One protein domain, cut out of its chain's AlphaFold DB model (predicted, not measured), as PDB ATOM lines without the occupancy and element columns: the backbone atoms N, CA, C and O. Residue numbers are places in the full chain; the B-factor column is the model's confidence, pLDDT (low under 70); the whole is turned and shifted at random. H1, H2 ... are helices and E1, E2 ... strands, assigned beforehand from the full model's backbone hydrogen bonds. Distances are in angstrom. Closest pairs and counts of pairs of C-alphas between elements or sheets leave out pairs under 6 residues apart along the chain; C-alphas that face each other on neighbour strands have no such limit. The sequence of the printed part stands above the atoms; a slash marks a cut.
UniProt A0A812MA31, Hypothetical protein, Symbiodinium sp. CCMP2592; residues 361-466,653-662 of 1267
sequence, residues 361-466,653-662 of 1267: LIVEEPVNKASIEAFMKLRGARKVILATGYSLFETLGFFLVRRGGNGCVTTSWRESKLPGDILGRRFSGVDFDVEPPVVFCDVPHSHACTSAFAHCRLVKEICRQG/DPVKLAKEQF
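Overview. This is residues 361 to 466 and 653 to 662 of the 1267 residues of the protein "Hypothetical protein" of Symbiodinium sp. CCMP2592 (UniProt A0A812MA31). A narrow three-stranded sheet reaches away from a cluster of four short helices: the E2 and E3 hairpin makes the far end, while the end of E1 and the start of E2 lie near the helices. In the cluster H1 and H2 form a helical hairpin, H3 packs on H1, and H4 packs on H3; a long unnamed stretch, residues 428 to 456, joins the sheet to H3. The printed part has 116 residues, with E1, H1, H2, E2, E3, H3 and H4 along the chain; the sheet's order is E1, E2, E3, antiparallel throughout. The class is mixed, helices and strands, with under half of the residues, 55 of 116, in named elements. It is compact, with a radius of gyration of the C-alphas of 14.9 A, yet elongated in outline, 48 by 31 by 26 A.

Arrangement. Begin at the inner strand E2, residues 408 to 417, whose pairing is staggered. Its residues 408 to 413 pair with the edge strand E1, residues 361 to 366, antiparallel at 141 degrees; look for N 363 and O 411, 2.9 A apart, within hydrogen-bond range. Its residues 414 to 417 pair with the edge strand E3, residues 423 to 427, antiparallel at 160 degrees; N 424 and O 416 are within range at 2.8 A. H2, residues 392 to 401, only grazes the sheet with residues 398 to 401. H1, residues 369 to 376, touches H2 at a shallow tilt of 25 degrees, opposite ways; their closest C-alphas, Met 376 and Phe 393, are 5.5 A apart. The hub is H3, residues 457 to 464. It touches H1 at a steep tilt of 39 degrees, opposite ways, closest at C-alphas Ile 372 and Cys 463, 5.9 A. It only just touches H2, with 3 pairs of C-alphas within 8 A, closest at Leu 396 and Val 459, 7.4 A. H4, residues 654 to 661, touches H3 at a shallow tilt of 5 degrees, opposite ways; C-alphas Glu 461 and Pro 654 come closest, 5.6 A. The helix packing is mostly aligned, 3 of 4 touching pairs being at a shallow tilt. In H1, H2, H3 and H4 every O i to N i+4 pair is within hydrogen-bond range.

Along the chain. Find C-alpha 361 at (14.088, 10.389, -23.956), where E1 begins; it spans 16.5 A. E2 runs 27.9 A to C-alpha 417 at (11.321, 0.594, -14.219), and E3 spans 12.2 A. H1 spans 10.4 A, H2 14.5 A, H3 10.7 A and H4 10.2 A, ending at C-alpha 661, (-11.198, 26.240, -9.850).

Size, cuts and confidence. The C-alphas of Arg 379 and Gly 420 are farthest apart, 49.6 A. Residues 467 to 652 are not printed, and C-alphas 466 and 653 are 10.2 A apart across the cut. The links H1 to H2 and E3 to H3 are long. Mean pLDDT of the printed part is 78.3; residues 387 to 388, 420, 427 to 446 and 448 to 449 are under 70.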
ATOM      1  N   LEU A 361      14.471  10.149 -22.561       74.88
ATOM      2  CA  LEU A 361      14.088  10.389 -23.956       74.88
ATOM      3  C   LEU A 361      13.564  11.818 -24.120       74.88
ATOM      4  O   LEU A 361      12.646  12.241 -23.421       74.88
ATOM      5  N   ILE A 362      14.167  12.576 -25.035       77.56
ATOM      6  CA  ILE A 362      13.859  13.995 -25.265       77.56
ATOM      7  C   ILE A 362      12.851  14.126 -26.412       77.56
ATOM      8  O   ILE A 362      13.050  13.547 -27.478       77.56
ATOM      9  N   VAL A 363      11.781  14.896 -26.200       80.38
ATOM     10  CA  VAL A 363      10.745  15.198 -27.205       80.38
ATOM     11  C   VAL A 363      10.357  16.674 -27.177       80.38
ATOM     12  O   VAL A 363      10.443  17.346 -26.147       80.38
ATOM     13  N   GLU A 364       9.917  17.182 -28.323       85.94
ATOM     14  CA  GLU A 364       9.420  18.548 -28.468       85.94
ATOM     15  C   GLU A 364       7.892  18.578 -28.363       85.94
ATOM     16  O   GLU A 364       7.203  17.917 -29.140       85.94
ATOM     17  N   GLU A 365       7.366  19.369 -27.427       87.00
ATOM     18  CA  GLU A 365       5.926  19.586 -27.247       87.00
ATOM     19  C   GLU A 365       5.537  20.994 -27.723       87.00
ATOM     20  O   GLU A 365       6.128  21.967 -27.247       87.00
ATOM     21  N   PRO A 366       4.552  21.166 -28.618       89.06
ATOM     22  CA  PRO A 366       4.110  22.491 -29.045       89.06
ATOM     23  C   PRO A 366       3.385  23.220 -27.905       89.06
ATOM     24  O   PRO A 366       2.594  22.623 -27.175       89.06
ATOM     25  N   VAL A 367       3.626  24.529 -27.770       90.56
ATOM     26  CA  VAL A 367       2.880  25.397 -26.840       90.56
ATOM     27  C   VAL A 367       2.446  26.699 -27.511       90.56
ATOM     28  O   VAL A 367       3.214  27.338 -28.248       90.56
ATOM     29  N   ASN A 368       1.215  27.132 -27.235       91.56
ATOM     30  CA  ASN A 368       0.688  28.380 -27.767       91.56
ATOM     31  C   ASN A 368       1.174  29.583 -26.941       91.56
ATOM     32  O   ASN A 368       0.606  29.915 -25.899       91.56
ATOM     33  N   LYS A 369       2.198  30.284 -27.455       89.69
ATOM     34  CA  LYS A 369       2.697  31.542 -26.870       89.69
ATOM     35  C   LYS A 369       1.569  32.562 -26.660       89.69
ATOM     36  O   LYS A 369       1.488  33.128 -25.577       89.69
ATOM     37  N   ALA A 370       0.690  32.765 -27.642       88.81
ATOM     38  CA  ALA A 370      -0.342  33.798 -27.574       88.81
ATOM     39  C   ALA A 370      -1.379  33.525 -26.468       88.81
ATOM     40  O   ALA A 370      -1.770  34.459 -25.770       88.81
ATOM     41  N   SER A 371      -1.775  32.261 -26.257       91.12
ATOM     42  CA  SER A 371      -2.656  31.904 -25.132       91.12
ATOM     43  C   SER A 371      -1.953  32.095 -23.784       91.12
ATOM     44  O   SER A 371      -2.488  32.769 -22.903       91.12
ATOM     45  N   ILE A 372      -0.714  31.608 -23.645       90.88
ATOM     46  CA  ILE A 372       0.072  31.776 -22.413       90.88
ATOM     47  C   ILE A 372       0.235  33.269 -22.065       90.88
ATOM     48  O   ILE A 372       0.005  33.673 -20.925       90.88
ATOM     49  N   GLU A 373       0.564  34.110 -23.047       86.31
ATOM     50  CA  GLU A 373       0.680  35.562 -22.877       86.31
ATOM     51  C   GLU A 373      -0.648  36.244 -22.541       86.31
ATOM     52  O   GLU A 373      -0.664  37.169 -21.727       86.31
ATOM     53  N   ALA A 374      -1.759  35.810 -23.142       86.75
ATOM     54  CA  ALA A 374      -3.088  36.304 -22.796       86.75
ATOM     55  C   ALA A 374      -3.431  35.973 -21.335       86.75
ATOM     56  O   ALA A 374      -3.864  36.852 -20.590       86.75
ATOM     57  N   PHE A 375      -3.143  34.749 -20.887       88.56
ATOM     58  CA  PHE A 375      -3.413  34.321 -19.516       88.56
ATOM     59  C   PHE A 375      -2.512  35.004 -18.478       88.56
ATOM     60  O   PHE A 375      -2.980  35.396 -17.410       88.56
ATOM     61  N   MET A 376      -1.236  35.242 -18.799       84.56
ATOM     62  CA  MET A 376      -0.308  35.994 -17.940       84.56
ATOM     63  C   MET A 376      -0.696  37.478 -17.756       84.56
ATOM     64  O   MET A 376      -0.202  38.131 -16.827       84.56
ATOM     65  N   LYS A 377      -1.588  38.021 -18.601       79.44
ATOM     66  CA  LYS A 377      -2.170  39.370 -18.456       79.44
ATOM     67  C   LYS A 377      -3.375  39.418 -17.502       79.44
ATOM     68  O   LYS A 377      -3.766  40.519 -17.114       79.44
ATOM     69  N   LEU A 378      -3.942  38.277 -17.099       80.94
ATOM     70  CA  LEU A 378      -5.049  38.211 -16.135       80.94
ATOM     71  C   LEU A 378      -4.546  38.402 -14.695       80.94
ATOM     72  O   LEU A 378      -3.433  37.995 -14.347       80.94
ATOM     73  N   ARG A 379      -5.367  39.014 -13.830       74.12
ATOM     74  CA  ARG A 379      -4.974  39.310 -12.439       74.12
ATOM     75  C   ARG A 379      -4.853  38.035 -11.599       74.12
ATOM     76  O   ARG A 379      -3.835  37.862 -10.925       74.12
ATOM     77  N   GLY A 380      -5.826  37.125 -11.700       77.38
ATOM     78  CA  GLY A 380      -5.841  35.838 -10.992       77.38
ATOM     79  C   GLY A 380      -4.573  34.999 -11.197       77.38
ATOM     80  O   GLY A 380      -4.043  34.437 -10.237       77.38
ATOM     81  N   ALA A 381      -3.980  35.019 -12.398       79.81
ATOM     82  CA  ALA A 381      -2.753  34.273 -12.702       79.81
ATOM     83  C   ALA A 381      -1.559  34.651 -11.801       79.81
ATOM     84  O   ALA A 381      -0.661  33.838 -11.589       79.81
ATOM     85  N   ARG A 382      -1.534  35.867 -11.240       74.38
ATOM     86  CA  ARG A 382      -0.457  36.337 -10.348       74.38
ATOM     87  C   ARG A 382      -0.656  35.953  -8.882       74.38
ATOM     88  O   ARG A 382       0.297  36.060  -8.113       74.38
ATOM     89  N   LYS A 383      -1.876  35.574  -8.494       74.44
ATOM     90  CA  LYS A 383      -2.251  35.278  -7.106       74.44
ATOM     91  C   LYS A 383      -2.422  33.784  -6.846       74.44
ATOM     92  O   LYS A 383      -2.016  33.325  -5.784       74.44
ATOM     93  N   VAL A 384      -2.939  33.027  -7.819       79.38
ATOM     94  CA  VAL A 384      -3.029  31.562  -7.733       79.38
ATOM     95  C   VAL A 384      -1.634  30.970  -7.549       79.38
ATOM     96  O   VAL A 384      -0.798  31.049  -8.451       79.38
ATOM     97  N   ILE A 385      -1.405  30.350  -6.390       80.00
ATOM     98  CA  ILE A 385      -0.218  29.544  -6.099       80.00
ATOM     99  C   ILE A 385      -0.551  28.080  -6.384       80.00
ATOM    100  O   ILE A 385      -1.478  27.513  -5.810       80.00
ATOM    101  N   LEU A 386       0.210  27.464  -7.283       77.56
ATOM    102  CA  LEU A 386       0.067  26.055  -7.632       77.56
ATOM    103  C   LEU A 386       0.688  25.161  -6.550       77.56
ATOM    104  O   LEU A 386       1.553  25.583  -5.783       77.56
ATOM    105  N   ALA A 387       0.326  23.874  -6.541       68.75
ATOM    106  CA  ALA A 387       0.882  22.880  -5.612       68.75
ATOM    107  C   ALA A 387       2.419  22.713  -5.704       68.75
ATOM    108  O   ALA A 387       3.033  22.137  -4.811       68.75
ATOM    109  N   THR A 388       3.051  23.232  -6.763       63.16
ATOM    110  CA  THR A 388       4.511  23.318  -6.925       63.16
ATOM    111  C   THR A 388       5.162  24.417  -6.070       63.16
ATOM    112  O   THR A 388       6.389  24.481  -6.013       63.16
ATOM    113  N   GLY A 389       4.372  25.289  -5.430       70.44
ATOM    114  CA  GLY A 389       4.827  26.451  -4.658       70.44
ATOM    115  C   GLY A 389       5.091  27.714  -5.488       70.44
ATOM    116  O   GLY A 389       5.514  28.723  -4.928       70.44
ATOM    117  N   TYR A 390       4.845  27.673  -6.800       75.31
ATOM    118  CA  TYR A 390       5.007  28.805  -7.721       75.31
ATOM    119  C   TYR A 390       3.649  29.408  -8.076       75.31
ATOM    120  O   TYR A 390       2.638  28.703  -8.098       75.31
ATOM    121  N   SER A 391       3.617  30.704  -8.388       80.31
ATOM    122  CA  SER A 391       2.414  31.310  -8.968       80.31
ATOM    123  C   SER A 391       2.136  30.759 -10.372       80.31
ATOM    124  O   SER A 391       3.067  30.416 -11.105       80.31
ATOM    125  N   LEU A 392       0.864  30.721 -10.783       83.88
ATOM    126  CA  LEU A 392       0.477  30.328 -12.145       83.88
ATOM    127  C   LEU A 392       1.231  31.168 -13.195       83.88
ATOM    128  O   LEU A 392       1.755  30.623 -14.161       83.88
ATOM    129  N   PHE A 393       1.387  32.473 -12.954       84.88
ATOM    130  CA  PHE A 393       2.192  33.392 -13.761       84.88
ATOM    131  C   PHE A 393       3.666  32.964 -13.897       84.88
ATOM    132  O   PHE A 393       4.229  33.053 -14.986       84.88
ATOM    133  N   GLU A 394       4.312  32.502 -12.820       79.75
ATOM    134  CA  GLU A 394       5.690  31.996 -12.890       79.75
ATOM    135  C   GLU A 394       5.771  30.690 -13.684       79.75
ATOM    136  O   GLU A 394       6.619  30.580 -14.566       79.75
ATOM    137  N   THR A 395       4.873  29.735 -13.423       85.31
ATOM    138  CA  THR A 395       4.843  28.452 -14.142       85.31
ATOM    139  C   THR A 395       4.622  28.645 -15.644       85.31
ATOM    140  O   THR A 395       5.335  28.042 -16.444       85.31
ATOM    141  N   LEU A 396       3.707  29.534 -16.035       89.50
ATOM    142  CA  LEU A 396       3.492  29.931 -17.430       89.50
ATOM    143  C   LEU A 396       4.729  30.612 -18.044       89.50
ATOM    144  O   LEU A 396       5.123  30.293 -19.168       89.50
ATOM    145  N   GLY A 397       5.394  31.489 -17.290       84.38
ATOM    146  CA  GLY A 397       6.632  32.140 -17.719       84.38
ATOM    147  C   GLY A 397       7.790  31.164 -17.972       84.38
ATOM    148  O   GLY A 397       8.523  31.343 -18.947       84.38
ATOM    149  N   PHE A 398       7.917  30.088 -17.184       85.38
ATOM    150  CA  PHE A 398       8.919  29.043 -17.441       85.38
ATOM    151  C   PHE A 398       8.695  28.351 -18.797       85.38
ATOM    152  O   PHE A 398       9.668  28.047 -19.487       85.38
ATOM    153  N   PHE A 399       7.439  28.130 -19.211       86.94
ATOM    154  CA  PHE A 399       7.136  27.568 -20.533       86.94
ATOM    155  C   PHE A 399       7.473  28.537 -21.670       86.94
ATOM    156  O   PHE A 399       8.021  28.096 -22.676       86.94
ATOM    157  N   LEU A 400       7.236  29.845 -21.504       85.75
ATOM    158  CA  LEU A 400       7.664  30.844 -22.492       85.75
ATOM    159  C   LEU A 400       9.191  30.899 -22.645       85.75
ATOM    160  O   LEU A 400       9.677  31.001 -23.767       85.75
ATOM    161  N   VAL A 401       9.949  30.803 -21.547       81.19
ATOM    162  CA  VAL A 401      11.425  30.822 -21.588       81.19
ATOM    163  C   VAL A 401      12.015  29.529 -22.158       81.19
ATOM    164  O   VAL A 401      13.047  29.576 -22.821       81.19
ATOM    165  N   ARG A 402      11.355  28.380 -21.962       82.44
ATOM    166  CA  ARG A 402      11.766  27.083 -22.538       82.44
ATOM    167  C   ARG A 402      11.364  26.885 -24.000       82.44
ATOM    168  O   ARG A 402      11.700  25.850 -24.574       82.44
ATOM    169  N   ARG A 403      10.611  27.818 -24.589       83.44
ATOM    170  CA  ARG A 403      10.073  27.697 -25.947       83.44
ATOM    171  C   ARG A 403      11.158  28.003 -26.981       83.44
ATOM    172  O   ARG A 403      11.650  29.126 -27.057       83.44
ATOM    173  N   GLY A 404      11.502  27.009 -27.794       78.12
ATOM    174  CA  GLY A 404      12.387  27.155 -28.943       78.12
ATOM    175  C   GLY A 404      11.761  27.983 -30.070       78.12
ATOM    176  O   GLY A 404      10.562  28.276 -30.077       78.12
ATOM    177  N   GLY A 405      12.577  28.346 -31.065       76.25
ATOM    178  CA  GLY A 405      12.135  29.140 -32.221       76.25
ATOM    179  C   GLY A 405      11.072  28.452 -33.094       76.25
ATOM    180  O   GLY A 405      10.280  29.134 -33.737       76.25
ATOM    181  N   ASN A 406      10.997  27.119 -33.054       79.00
ATOM    182  CA  ASN A 406       9.938  26.306 -33.673       79.00
ATOM    183  C   ASN A 406       8.580  26.399 -32.947       79.00
ATOM    184  O   ASN A 406       7.583  25.873 -33.433       79.00
ATOM    185  N   GLY A 407       8.524  27.060 -31.790       83.56
ATOM    186  CA  GLY A 407       7.319  27.203 -30.983       83.56
ATOM    187  C   GLY A 407       7.030  26.043 -30.028       83.56
ATOM    188  O   GLY A 407       6.022  26.094 -29.316       83.56
ATOM    189  N   CYS A 408       7.919  25.052 -29.965       86.88
ATOM    190  CA  CYS A 408       7.847  23.926 -29.042       86.88
ATOM    191  C   CYS A 408       8.691  24.172 -27.786       86.88
ATOM    192  O   CYS A 408       9.677  24.903 -27.819       86.88
ATOM    193  N   VAL A 409       8.338  23.531 -26.675       86.56
ATOM    194  CA  VAL A 409       9.217  23.366 -25.514       86.56
ATOM    195  C   VAL A 409       9.893  22.005 -25.589       86.56
ATOM    196  O   VAL A 409       9.254  20.984 -25.842       86.56
ATOM    197  N   THR A 410      11.196  21.968 -25.334       83.44
ATOM    198  CA  THR A 410      11.907  20.702 -25.152       83.44
ATOM    199  C   THR A 410      11.513  20.100 -23.807       83.44
ATOM    200  O   THR A 410      11.582  20.759 -22.762       83.44
ATOM    201  N   THR A 411      11.108  18.839 -23.820       81.00
ATOM    202  CA  THR A 411      10.735  18.067 -22.635       81.00
ATOM    203  C   THR A 411      11.492  16.752 -22.639       81.00
ATOM    204  O   THR A 411      11.928  16.275 -23.686       81.00
ATOM    205  N   SER A 412      11.665  16.154 -21.468       77.06
ATOM    206  CA  SER A 412      12.167  14.787 -21.371       77.06
ATOM    207  C   SER A 412      11.111  13.920 -20.720       77.06
ATOM    208  O   SER A 412      10.573  14.297 -19.676       77.06
ATOM    209  N   TRP A 413      10.880  12.740 -21.270       75.38
ATOM    210  CA  TRP A 413      10.127  11.694 -20.606       75.38
ATOM    211  C   TRP A 413      11.026  10.509 -20.267       75.38
ATOM    212  O   TRP A 413      12.148  10.362 -20.756       75.38
ATOM    213  N   ARG A 414      10.529   9.680 -19.356       73.12
ATOM    214  CA  ARG A 414      11.243   8.528 -18.804       73.12
ATOM    215  C   ARG A 414      10.298   7.372 -18.562       73.12
ATOM    216  O   ARG A 414       9.119   7.583 -18.273       73.12
ATOM    217  N   GLU A 415      10.838   6.164 -18.587       75.56
ATOM    218  CA  GLU A 415      10.109   4.956 -18.210       75.56
ATOM    219  C   GLU A 415      10.442   4.571 -16.771       75.56
ATOM    220  O   GLU A 415      11.599   4.354 -16.407       75.56
ATOM    221  N   SER A 416       9.420   4.491 -15.920       70.75
ATOM    222  CA  SER A 416       9.601   4.002 -14.558       70.75
ATOM    223  C   SER A 416       9.794   2.488 -14.578       70.75
ATOM    224  O   SER A 416       8.836   1.734 -14.699       70.75
ATOM    225  N   LYS A 417      11.036   2.018 -14.447       70.06
ATOM    226  CA  LYS A 417      11.321   0.594 -14.219       70.06
ATOM    227  C   LYS A 417      10.951   0.248 -12.769       70.06
ATOM    228  O   LYS A 417      11.592   0.740 -11.832       70.06
ATOM    229  N   LEU A 418       9.902  -0.556 -12.577       76.56
ATOM    230  CA  LEU A 418       9.545  -1.133 -11.277       76.56
ATOM    231  C   LEU A 418      10.320  -2.453 -11.062       76.56
ATOM    232  O   LEU A 418      10.838  -3.022 -12.023       76.56
ATOM    233  N   PRO A 419      10.461  -2.943  -9.816       73.06
ATOM    234  CA  PRO A 419      11.144  -4.210  -9.552       73.06
ATOM    235  C   PRO A 419      10.496  -5.396 -10.291       73.06
ATOM    236  O   PRO A 419       9.276  -5.442 -10.411       73.06
ATOM    237  N   GLY A 420      11.305  -6.378 -10.707       68.69
ATOM    238  CA  GLY A 420      10.823  -7.658 -11.256       68.69
ATOM    239  C   GLY A 420      10.214  -7.578 -12.658       68.69
ATOM    240  O   GLY A 420       9.181  -8.196 -12.901       68.69
ATOM    241  N   ASP A 421      10.815  -6.787 -13.552       73.69
ATOM    242  CA  ASP A 421      10.392  -6.610 -14.954       73.69
ATOM    243  C   ASP A 421       8.940  -6.113 -15.123       73.69
ATOM    244  O   ASP A 421       8.284  -6.274 -16.160       73.69
ATOM    245  N   ILE A 422       8.422  -5.459 -14.082       78.75
ATOM    246  CA  ILE A 422       7.166  -4.724 -14.138       78.75
ATOM    247  C   ILE A 422       7.439  -3.391 -14.845       78.75
ATOM    248  O   ILE A 422       8.176  -2.532 -14.352       78.75
ATOM    249  N   LEU A 423       6.816  -3.209 -16.010       80.62
ATOM    250  CA  LEU A 423       6.779  -1.917 -16.684       80.62
ATOM    251  C   LEU A 423       5.967  -0.950 -15.816       80.62
ATOM    252  O   LEU A 423       4.791  -1.187 -15.559       80.62
ATOM    253  N   GLY A 424       6.585   0.123 -15.333       79.12
ATOM    254  CA  GLY A 424       5.861   1.241 -14.736       79.12
ATOM    255  C   GLY A 424       5.494   2.289 -15.786       79.12
ATOM    256  O   GLY A 424       5.753   2.140 -16.980       79.12
ATOM    257  N   ARG A 425       4.899   3.387 -15.323       75.69
ATOM    258  CA  ARG A 425       4.407   4.480 -16.174       75.69
ATOM    259  C   ARG A 425       5.516   5.202 -16.950       75.69
ATOM    260  O   ARG A 425       6.641   5.345 -16.457       75.69
ATOM    261  N   ARG A 426       5.152   5.748 -18.117       76.44
ATOM    262  CA  ARG A 426       5.870   6.874 -18.734       76.44
ATOM    263  C   ARG A 426       5.549   8.146 -17.948       76.44
ATOM    264  O   ARG A 426       4.401   8.381 -17.585       76.44
ATOM    265  N   PHE A 427       6.569   8.946 -17.656       69.25
ATOM    266  CA  PHE A 427       6.422  10.242 -16.991       69.25
ATOM    267  C   PHE A 427       7.087  11.323 -17.829       69.25
ATOM    268  O   PHE A 427       8.286  11.236 -18.088       69.25
ATOM    269  N   SER A 428       6.333  12.357 -18.189       68.94
ATOM    270  CA  SER A 428       6.806  13.488 -18.993       68.94
ATOM    271  C   SER A 428       7.441  14.566 -18.094       68.94
ATOM    272  O   SER A 428       6.888  15.637 -17.845       68.94
ATOM    273  N   GLY A 429       8.607  14.243 -17.531       65.88
ATOM    274  CA  GLY A 429       9.426  15.136 -16.710       65.88
ATOM    275  C   GLY A 429      10.581  14.419 -16.002       65.88
ATOM    276  O   GLY A 429      10.648  13.188 -15.972       65.88
ATOM    277  N   VAL A 430      11.484  15.201 -15.407       61.53
ATOM    278  CA  VAL A 430      12.676  14.720 -14.679       61.53
ATOM    279  C   VAL A 430      12.368  14.585 -13.180       61.53
ATOM    280  O   VAL A 430      11.586  15.365 -12.639       61.53
ATOM    281  N   ASP A 431      12.952  13.582 -12.512       58.28
ATOM    282  CA  ASP A 431      12.921  13.474 -11.041       58.28
ATOM    283  C   ASP A 431      13.830  14.533 -10.410       58.28
ATOM    284  O   ASP A 431      14.872  14.852 -10.969       58.28
ATOM    285  N   PHE A 432      13.524  14.962  -9.184       54.94
ATOM    286  CA  PHE A 432      14.369  15.880  -8.400       54.94
ATOM    287  C   PHE A 432      15.833  15.421  -8.195       54.94
ATOM    288  O   PHE A 432      16.657  16.220  -7.757       54.94
ATOM    289  N   ASP A 433      16.142  14.149  -8.476       56.97
ATOM    290  CA  ASP A 433      17.443  13.505  -8.255       56.97
ATOM    291  C   ASP A 433      18.348  13.445  -9.511       56.97
ATOM    292  O   ASP A 433      19.428  12.852  -9.450       56.97
ATOM    293  N   VAL A 434      17.924  13.991 -10.660       59.97
ATOM    294  CA  VAL A 434      18.672  13.918 -11.935       59.97
ATOM    295  C   VAL A 434      18.904  15.321 -12.484       59.97
ATOM    296  O   VAL A 434      17.958  15.956 -12.927       59.97
ATOM    297  N   GLU A 435      20.152  15.794 -12.495       61.22
ATOM    298  CA  GLU A 435      20.496  17.153 -12.943       61.22
ATOM    299  C   GLU A 435      19.940  17.483 -14.346       61.22
ATOM    300  O   GLU A 435      19.977  16.638 -15.248       61.22
ATOM    301  N   PRO A 436      19.408  18.703 -14.555       61.56
ATOM    302  CA  PRO A 436      18.833  19.087 -15.834       61.56
ATOM    303  C   PRO A 436      19.949  19.392 -16.850       61.56
ATOM    304  O   PRO A 436      21.036  19.822 -16.459       61.56
ATOM    305  N   PRO A 437      19.693  19.259 -18.164       62.31
ATOM    306  CA  PRO A 437      20.612  19.737 -19.189       62.31
ATOM    307  C   PRO A 437      20.995  21.210 -18.980       62.31
ATOM    308  O   PRO A 437      20.137  22.043 -18.684       62.31
ATOM    309  N   VAL A 438      22.268  21.539 -19.227       60.16
ATOM    310  CA  VAL A 438      22.877  22.878 -19.035       60.16
ATOM    311  C   VAL A 438      22.134  24.003 -19.785       60.16
ATOM    312  O   VAL A 438      22.235  25.174 -19.437       60.16
ATOM    313  N   VAL A 439      21.319  23.662 -20.784       59.09
ATOM    314  CA  VAL A 439      20.477  24.609 -21.536       59.09
ATOM    315  C   VAL A 439      19.340  25.207 -20.678       59.09
ATOM    316  O   VAL A 439      18.787  26.241 -21.036       59.09
ATOM    317  N   PHE A 440      18.998  24.609 -19.528       62.72
ATOM    318  CA  PHE A 440      17.862  25.022 -18.685       62.72
ATOM    319  C   PHE A 440      18.248  25.686 -17.354       62.72
ATOM    320  O   PHE A 440      17.404  25.799 -16.467       62.72
ATOM    321  N   CYS A 441      19.485  26.176 -17.210       57.94
ATOM    322  CA  CYS A 441      19.984  26.826 -15.987       57.94
ATOM    323  C   CYS A 441      19.140  28.017 -15.482       57.94
ATOM    324  O   CYS A 441      19.357  28.491 -14.365       57.94
ATOM    325  N   ASP A 442      18.265  28.588 -16.311       62.22
ATOM    326  CA  ASP A 442      17.380  29.713 -15.971       62.22
ATOM    327  C   ASP A 442      16.049  29.277 -15.338       62.22
ATOM    328  O   ASP A 442      15.334  30.104 -14.778       62.22
ATOM    329  N   VAL A 443      15.708  27.988 -15.383       68.56
ATOM    330  CA  VAL A 443      14.419  27.464 -14.917       68.56
ATOM    331  C   VAL A 443      14.624  26.609 -13.663       68.56
ATOM    332  O   VAL A 443      15.556  25.806 -13.626       68.56
ATOM    333  N   PRO A 444      13.769  26.723 -12.622       69.56
ATOM    334  CA  PRO A 444      13.871  25.872 -11.442       69.56
ATOM    335  C   PRO A 444      13.870  24.393 -11.814       69.56
ATOM    336  O   PRO A 444      13.132  23.980 -12.705       69.56
ATOM    337  N   HIS A 445      14.640  23.579 -11.092       67.19
ATOM    338  CA  HIS A 445      14.849  22.179 -11.461       67.19
ATOM    339  C   HIS A 445      13.534  21.388 -11.647       67.19
ATOM    340  O   HIS A 445      13.378  20.671 -12.633       67.19
ATOM    341  N   SER A 446      12.534  21.645 -10.793       67.12
ATOM    342  CA  SER A 446      11.177  21.078 -10.874       67.12
ATOM    343  C   SER A 446      10.357  21.469 -12.115       67.12
ATOM    344  O   SER A 446       9.264  20.947 -12.299       67.12
ATOM    345  N   HIS A 447      10.853  22.392 -12.939       74.06
ATOM    346  CA  HIS A 447      10.239  22.866 -14.182       74.06
ATOM    347  C   HIS A 447      11.205  22.813 -15.382       74.06
ATOM    348  O   HIS A 447      10.789  23.103 -16.503       74.06
ATOM    349  N   ALA A 448      12.479  22.451 -15.183       63.53
ATOM    350  CA  ALA A 448      13.539  22.586 -16.188       63.53
ATOM    351  C   ALA A 448      13.338  21.684 -17.423       63.53
ATOM    352  O   ALA A 448      13.700  22.066 -18.530       63.53
ATOM    353  N   CYS A 449      12.694  20.527 -17.252       67.88
ATOM    354  CA  CYS A 449      12.369  19.598 -18.343       67.88
ATOM    355  C   CYS A 449      10.960  18.985 -18.231       67.88
ATOM    356  O   CYS A 449      10.645  18.036 -18.949       67.88
ATOM    357  N   THR A 450      10.099  19.499 -17.343       75.50
ATOM    358  CA  THR A 450       8.723  18.993 -17.217       75.50
ATOM    359  C   THR A 450       7.899  19.351 -18.439       75.50
ATOM    360  O   THR A 450       7.926  20.490 -18.913       75.50
ATOM    361  N   SER A 451       7.112  18.398 -18.901       80.62
ATOM    362  CA  SER A 451       6.046  18.627 -19.862       80.62
ATOM    363  C   SER A 451       4.958  19.539 -19.293       80.62
ATOM    364  O   SER A 451       4.715  19.528 -18.083       80.62
ATOM    365  N   ALA A 452       4.255  20.290 -20.146       79.50
ATOM    366  CA  ALA A 452       3.032  20.993 -19.728       79.50
ATOM    367  C   ALA A 452       1.957  20.001 -19.226       79.50
ATOM    368  O   ALA A 452       1.133  20.329 -18.375       79.50
ATOM    369  N   PHE A 453       2.035  18.750 -19.686       70.69
ATOM    370  CA  PHE A 453       1.149  17.625 -19.407       70.69
ATOM    371  C   PHE A 453       1.371  17.040 -18.001       70.69
ATOM    372  O   PHE A 453       0.513  16.312 -17.502       70.69
ATOM    373  N   ALA A 454       2.473  17.394 -17.330       74.44
ATOM    374  CA  ALA A 454       2.729  17.043 -15.933       74.44
ATOM    375  C   ALA A 454       2.086  18.020 -14.923       74.44
ATOM    376  O   ALA A 454       2.079  17.744 -13.724       74.44
ATOM    377  N   HIS A 455       1.557  19.162 -15.381       80.44
ATOM    378  CA  HIS A 455       0.932  20.174 -14.521       80.44
ATOM    379  C   HIS A 455      -0.584  19.973 -14.392       80.44
ATOM    380  O   HIS A 455      -1.188  19.121 -15.049       80.44
ATOM    381  N   CYS A 456      -1.214  20.754 -13.509       82.50
ATOM    382  CA  CYS A 456      -2.665  20.724 -13.322       82.50
ATOM    383  C   CYS A 456      -3.412  21.073 -14.621       82.50
ATOM    384  O   CYS A 456      -2.884  21.768 -15.492       82.50
ATOM    385  N   ARG A 457      -4.671  20.625 -14.730       85.06
ATOM    386  CA  ARG A 457      -5.485  20.788 -15.946       85.06
ATOM    387  C   ARG A 457      -5.504  22.226 -16.471       85.06
ATOM    388  O   ARG A 457      -5.373  22.417 -17.669       85.06
ATOM    389  N   LEU A 458      -5.591  23.224 -15.591       89.50
ATOM    390  CA  LEU A 458      -5.595  24.628 -16.002       89.50
ATOM    391  C   LEU A 458      -4.340  25.012 -16.811       89.50
ATOM    392  O   LEU A 458      -4.466  25.604 -17.875       89.50
ATOM    393  N   VAL A 459      -3.141  24.611 -16.372       90.06
ATOM    394  CA  VAL A 459      -1.888  24.872 -17.111       90.06
ATOM    395  C   VAL A 459      -1.883  24.163 -18.470       90.06
ATOM    396  O   VAL A 459      -1.424  24.742 -19.450       90.06
ATOM    397  N   LYS A 460      -2.427  22.939 -18.547       88.06
ATOM    398  CA  LYS A 460      -2.547  22.182 -19.805       88.06
ATOM    399  C   LYS A 460      -3.387  22.932 -20.837       88.06
ATOM    400  O   LYS A 460      -2.912  23.172 -21.944       88.06
ATOM    401  N   GLU A 461      -4.603  23.319 -20.455       90.19
ATOM    402  CA  GLU A 461      -5.566  23.980 -21.343       90.19
ATOM    403  C   GLU A 461      -5.013  25.348 -21.799       90.19
ATOM    404  O   GLU A 461      -5.047  25.647 -22.989       90.19
ATOM    405  N   ILE A 462      -4.379  26.131 -20.906       92.56
ATOM    406  CA  ILE A 462      -3.700  27.396 -21.270       92.56
ATOM    407  C   ILE A 462      -2.580  27.161 -22.294       92.56
ATOM    408  O   ILE A 462      -2.507  27.842 -23.312       92.56
ATOM    409  N   CYS A 463      -1.688  26.196 -22.059       91.00
ATOM    410  CA  CYS A 463      -0.562  25.961 -22.966       91.00
ATOM    411  C   CYS A 463      -0.987  25.423 -24.349       91.00
ATOM    412  O   CYS A 463      -0.203  25.544 -25.293       91.00
ATOM    413  N   ARG A 464      -2.191  24.843 -24.478       87.19
ATOM    414  CA  ARG A 464      -2.693  24.179 -25.700       87.19
ATOM    415  C   ARG A 464      -3.781  24.944 -26.451       87.19
ATOM    416  O   ARG A 464      -3.990  24.665 -27.629       87.19
ATOM    417  N   GLN A 465      -4.480  25.881 -25.809       90.00
ATOM    418  CA  GLN A 465      -5.608  26.597 -26.409       90.00
ATOM    419  C   GLN A 465      -5.221  27.189 -27.772       90.00
ATOM    420  O   GLN A 465      -4.312  28.011 -27.863       90.00
ATOM    421  N   GLY A 466      -5.914  26.780 -28.838       86.50
ATOM    422  CA  GLY A 466      -5.675  27.270 -30.198       86.50
ATOM    423  C   GLY A 466      -4.450  26.688 -30.919       86.50
ATOM    424  O   GLY A 466      -4.023  27.279 -31.908       86.50
ATOM    425  N   ASP A 653     -12.444  26.042 -22.279       88.62
ATOM    426  CA  ASP A 653     -11.984  27.420 -22.124       88.62
ATOM    427  C   ASP A 653     -11.194  27.531 -20.803       88.62
ATOM    428  O   ASP A 653     -11.784  27.343 -19.729       88.62
ATOM    429  N   PRO A 654      -9.880  27.831 -20.844       90.81
ATOM    430  CA  PRO A 654      -9.081  27.934 -19.637       90.81
ATOM    431  C   PRO A 654      -9.548  29.080 -18.732       90.81
ATOM    432  O   PRO A 654      -9.377  28.971 -17.520       90.81
ATOM    433  N   VAL A 655     -10.178  30.142 -19.259       89.56
ATOM    434  CA  VAL A 655     -10.729  31.234 -18.432       89.56
ATOM    435  C   VAL A 655     -11.909  30.722 -17.614       89.56
ATOM    436  O   VAL A 655     -11.938  30.902 -16.397       89.56
ATOM    437  N   LYS A 656     -12.854  30.022 -18.252       90.31
ATOM    438  CA  LYS A 656     -13.952  29.343 -17.553       90.31
ATOM    439  C   LYS A 656     -13.433  28.344 -16.514       90.31
ATOM    440  O   LYS A 656     -13.880  28.381 -15.371       90.31
ATOM    441  N   LEU A 657     -12.451  27.514 -16.869       88.50
ATOM    442  CA  LEU A 657     -11.855  26.544 -15.945       88.50
ATOM    443  C   LEU A 657     -11.144  27.218 -14.756       88.50
ATOM    444  O   LEU A 657     -11.200  26.705 -13.640       88.50
ATOM    445  N   ALA A 658     -10.505  28.372 -14.964       88.06
ATOM    446  CA  ALA A 658      -9.898  29.157 -13.892       88.06
ATOM    447  C   ALA A 658     -10.952  29.730 -12.933       88.06
ATOM    448  O   ALA A 658     -10.781  29.619 -11.722       88.06
ATOM    449  N   LYS A 659     -12.073  30.250 -13.455       88.94
ATOM    450  CA  LYS A 659     -13.220  30.699 -12.643       88.94
ATOM    451  C   LYS A 659     -13.882  29.555 -11.867       88.94
ATOM    452  O   LYS A 659     -14.344  29.771 -10.754       88.94
ATOM    453  N   GLU A 660     -13.925  28.347 -12.431       85.38
ATOM    454  CA  GLU A 660     -14.452  27.154 -11.752       85.38
ATOM    455  C   GLU A 660     -13.515  26.635 -10.644       85.38
ATOM    456  O   GLU A 660     -13.994  26.151  -9.621       85.38
ATOM    457  N   GLN A 661     -12.189  26.724 -10.827       83.31
ATOM    458  CA  GLN A 661     -11.198  26.240  -9.850       83.31
ATOM    459  C   GLN A 661     -10.836  27.260  -8.763       83.31
ATOM    460  O   GLN A 661     -10.500  26.852  -7.654       83.31
ATOM    461  N   PHE A 662     -10.893  28.554  -9.084       84.56
ATOM    462  CA  PHE A 662     -10.495  29.675  -8.225       84.56
ATOM    463  C   PHE A 662     -11.552  30.798  -8.305       84.56
ATOM    464  O   PHE A 662     -11.266  31.879  -8.838       84.56
TER     465      PHE A 662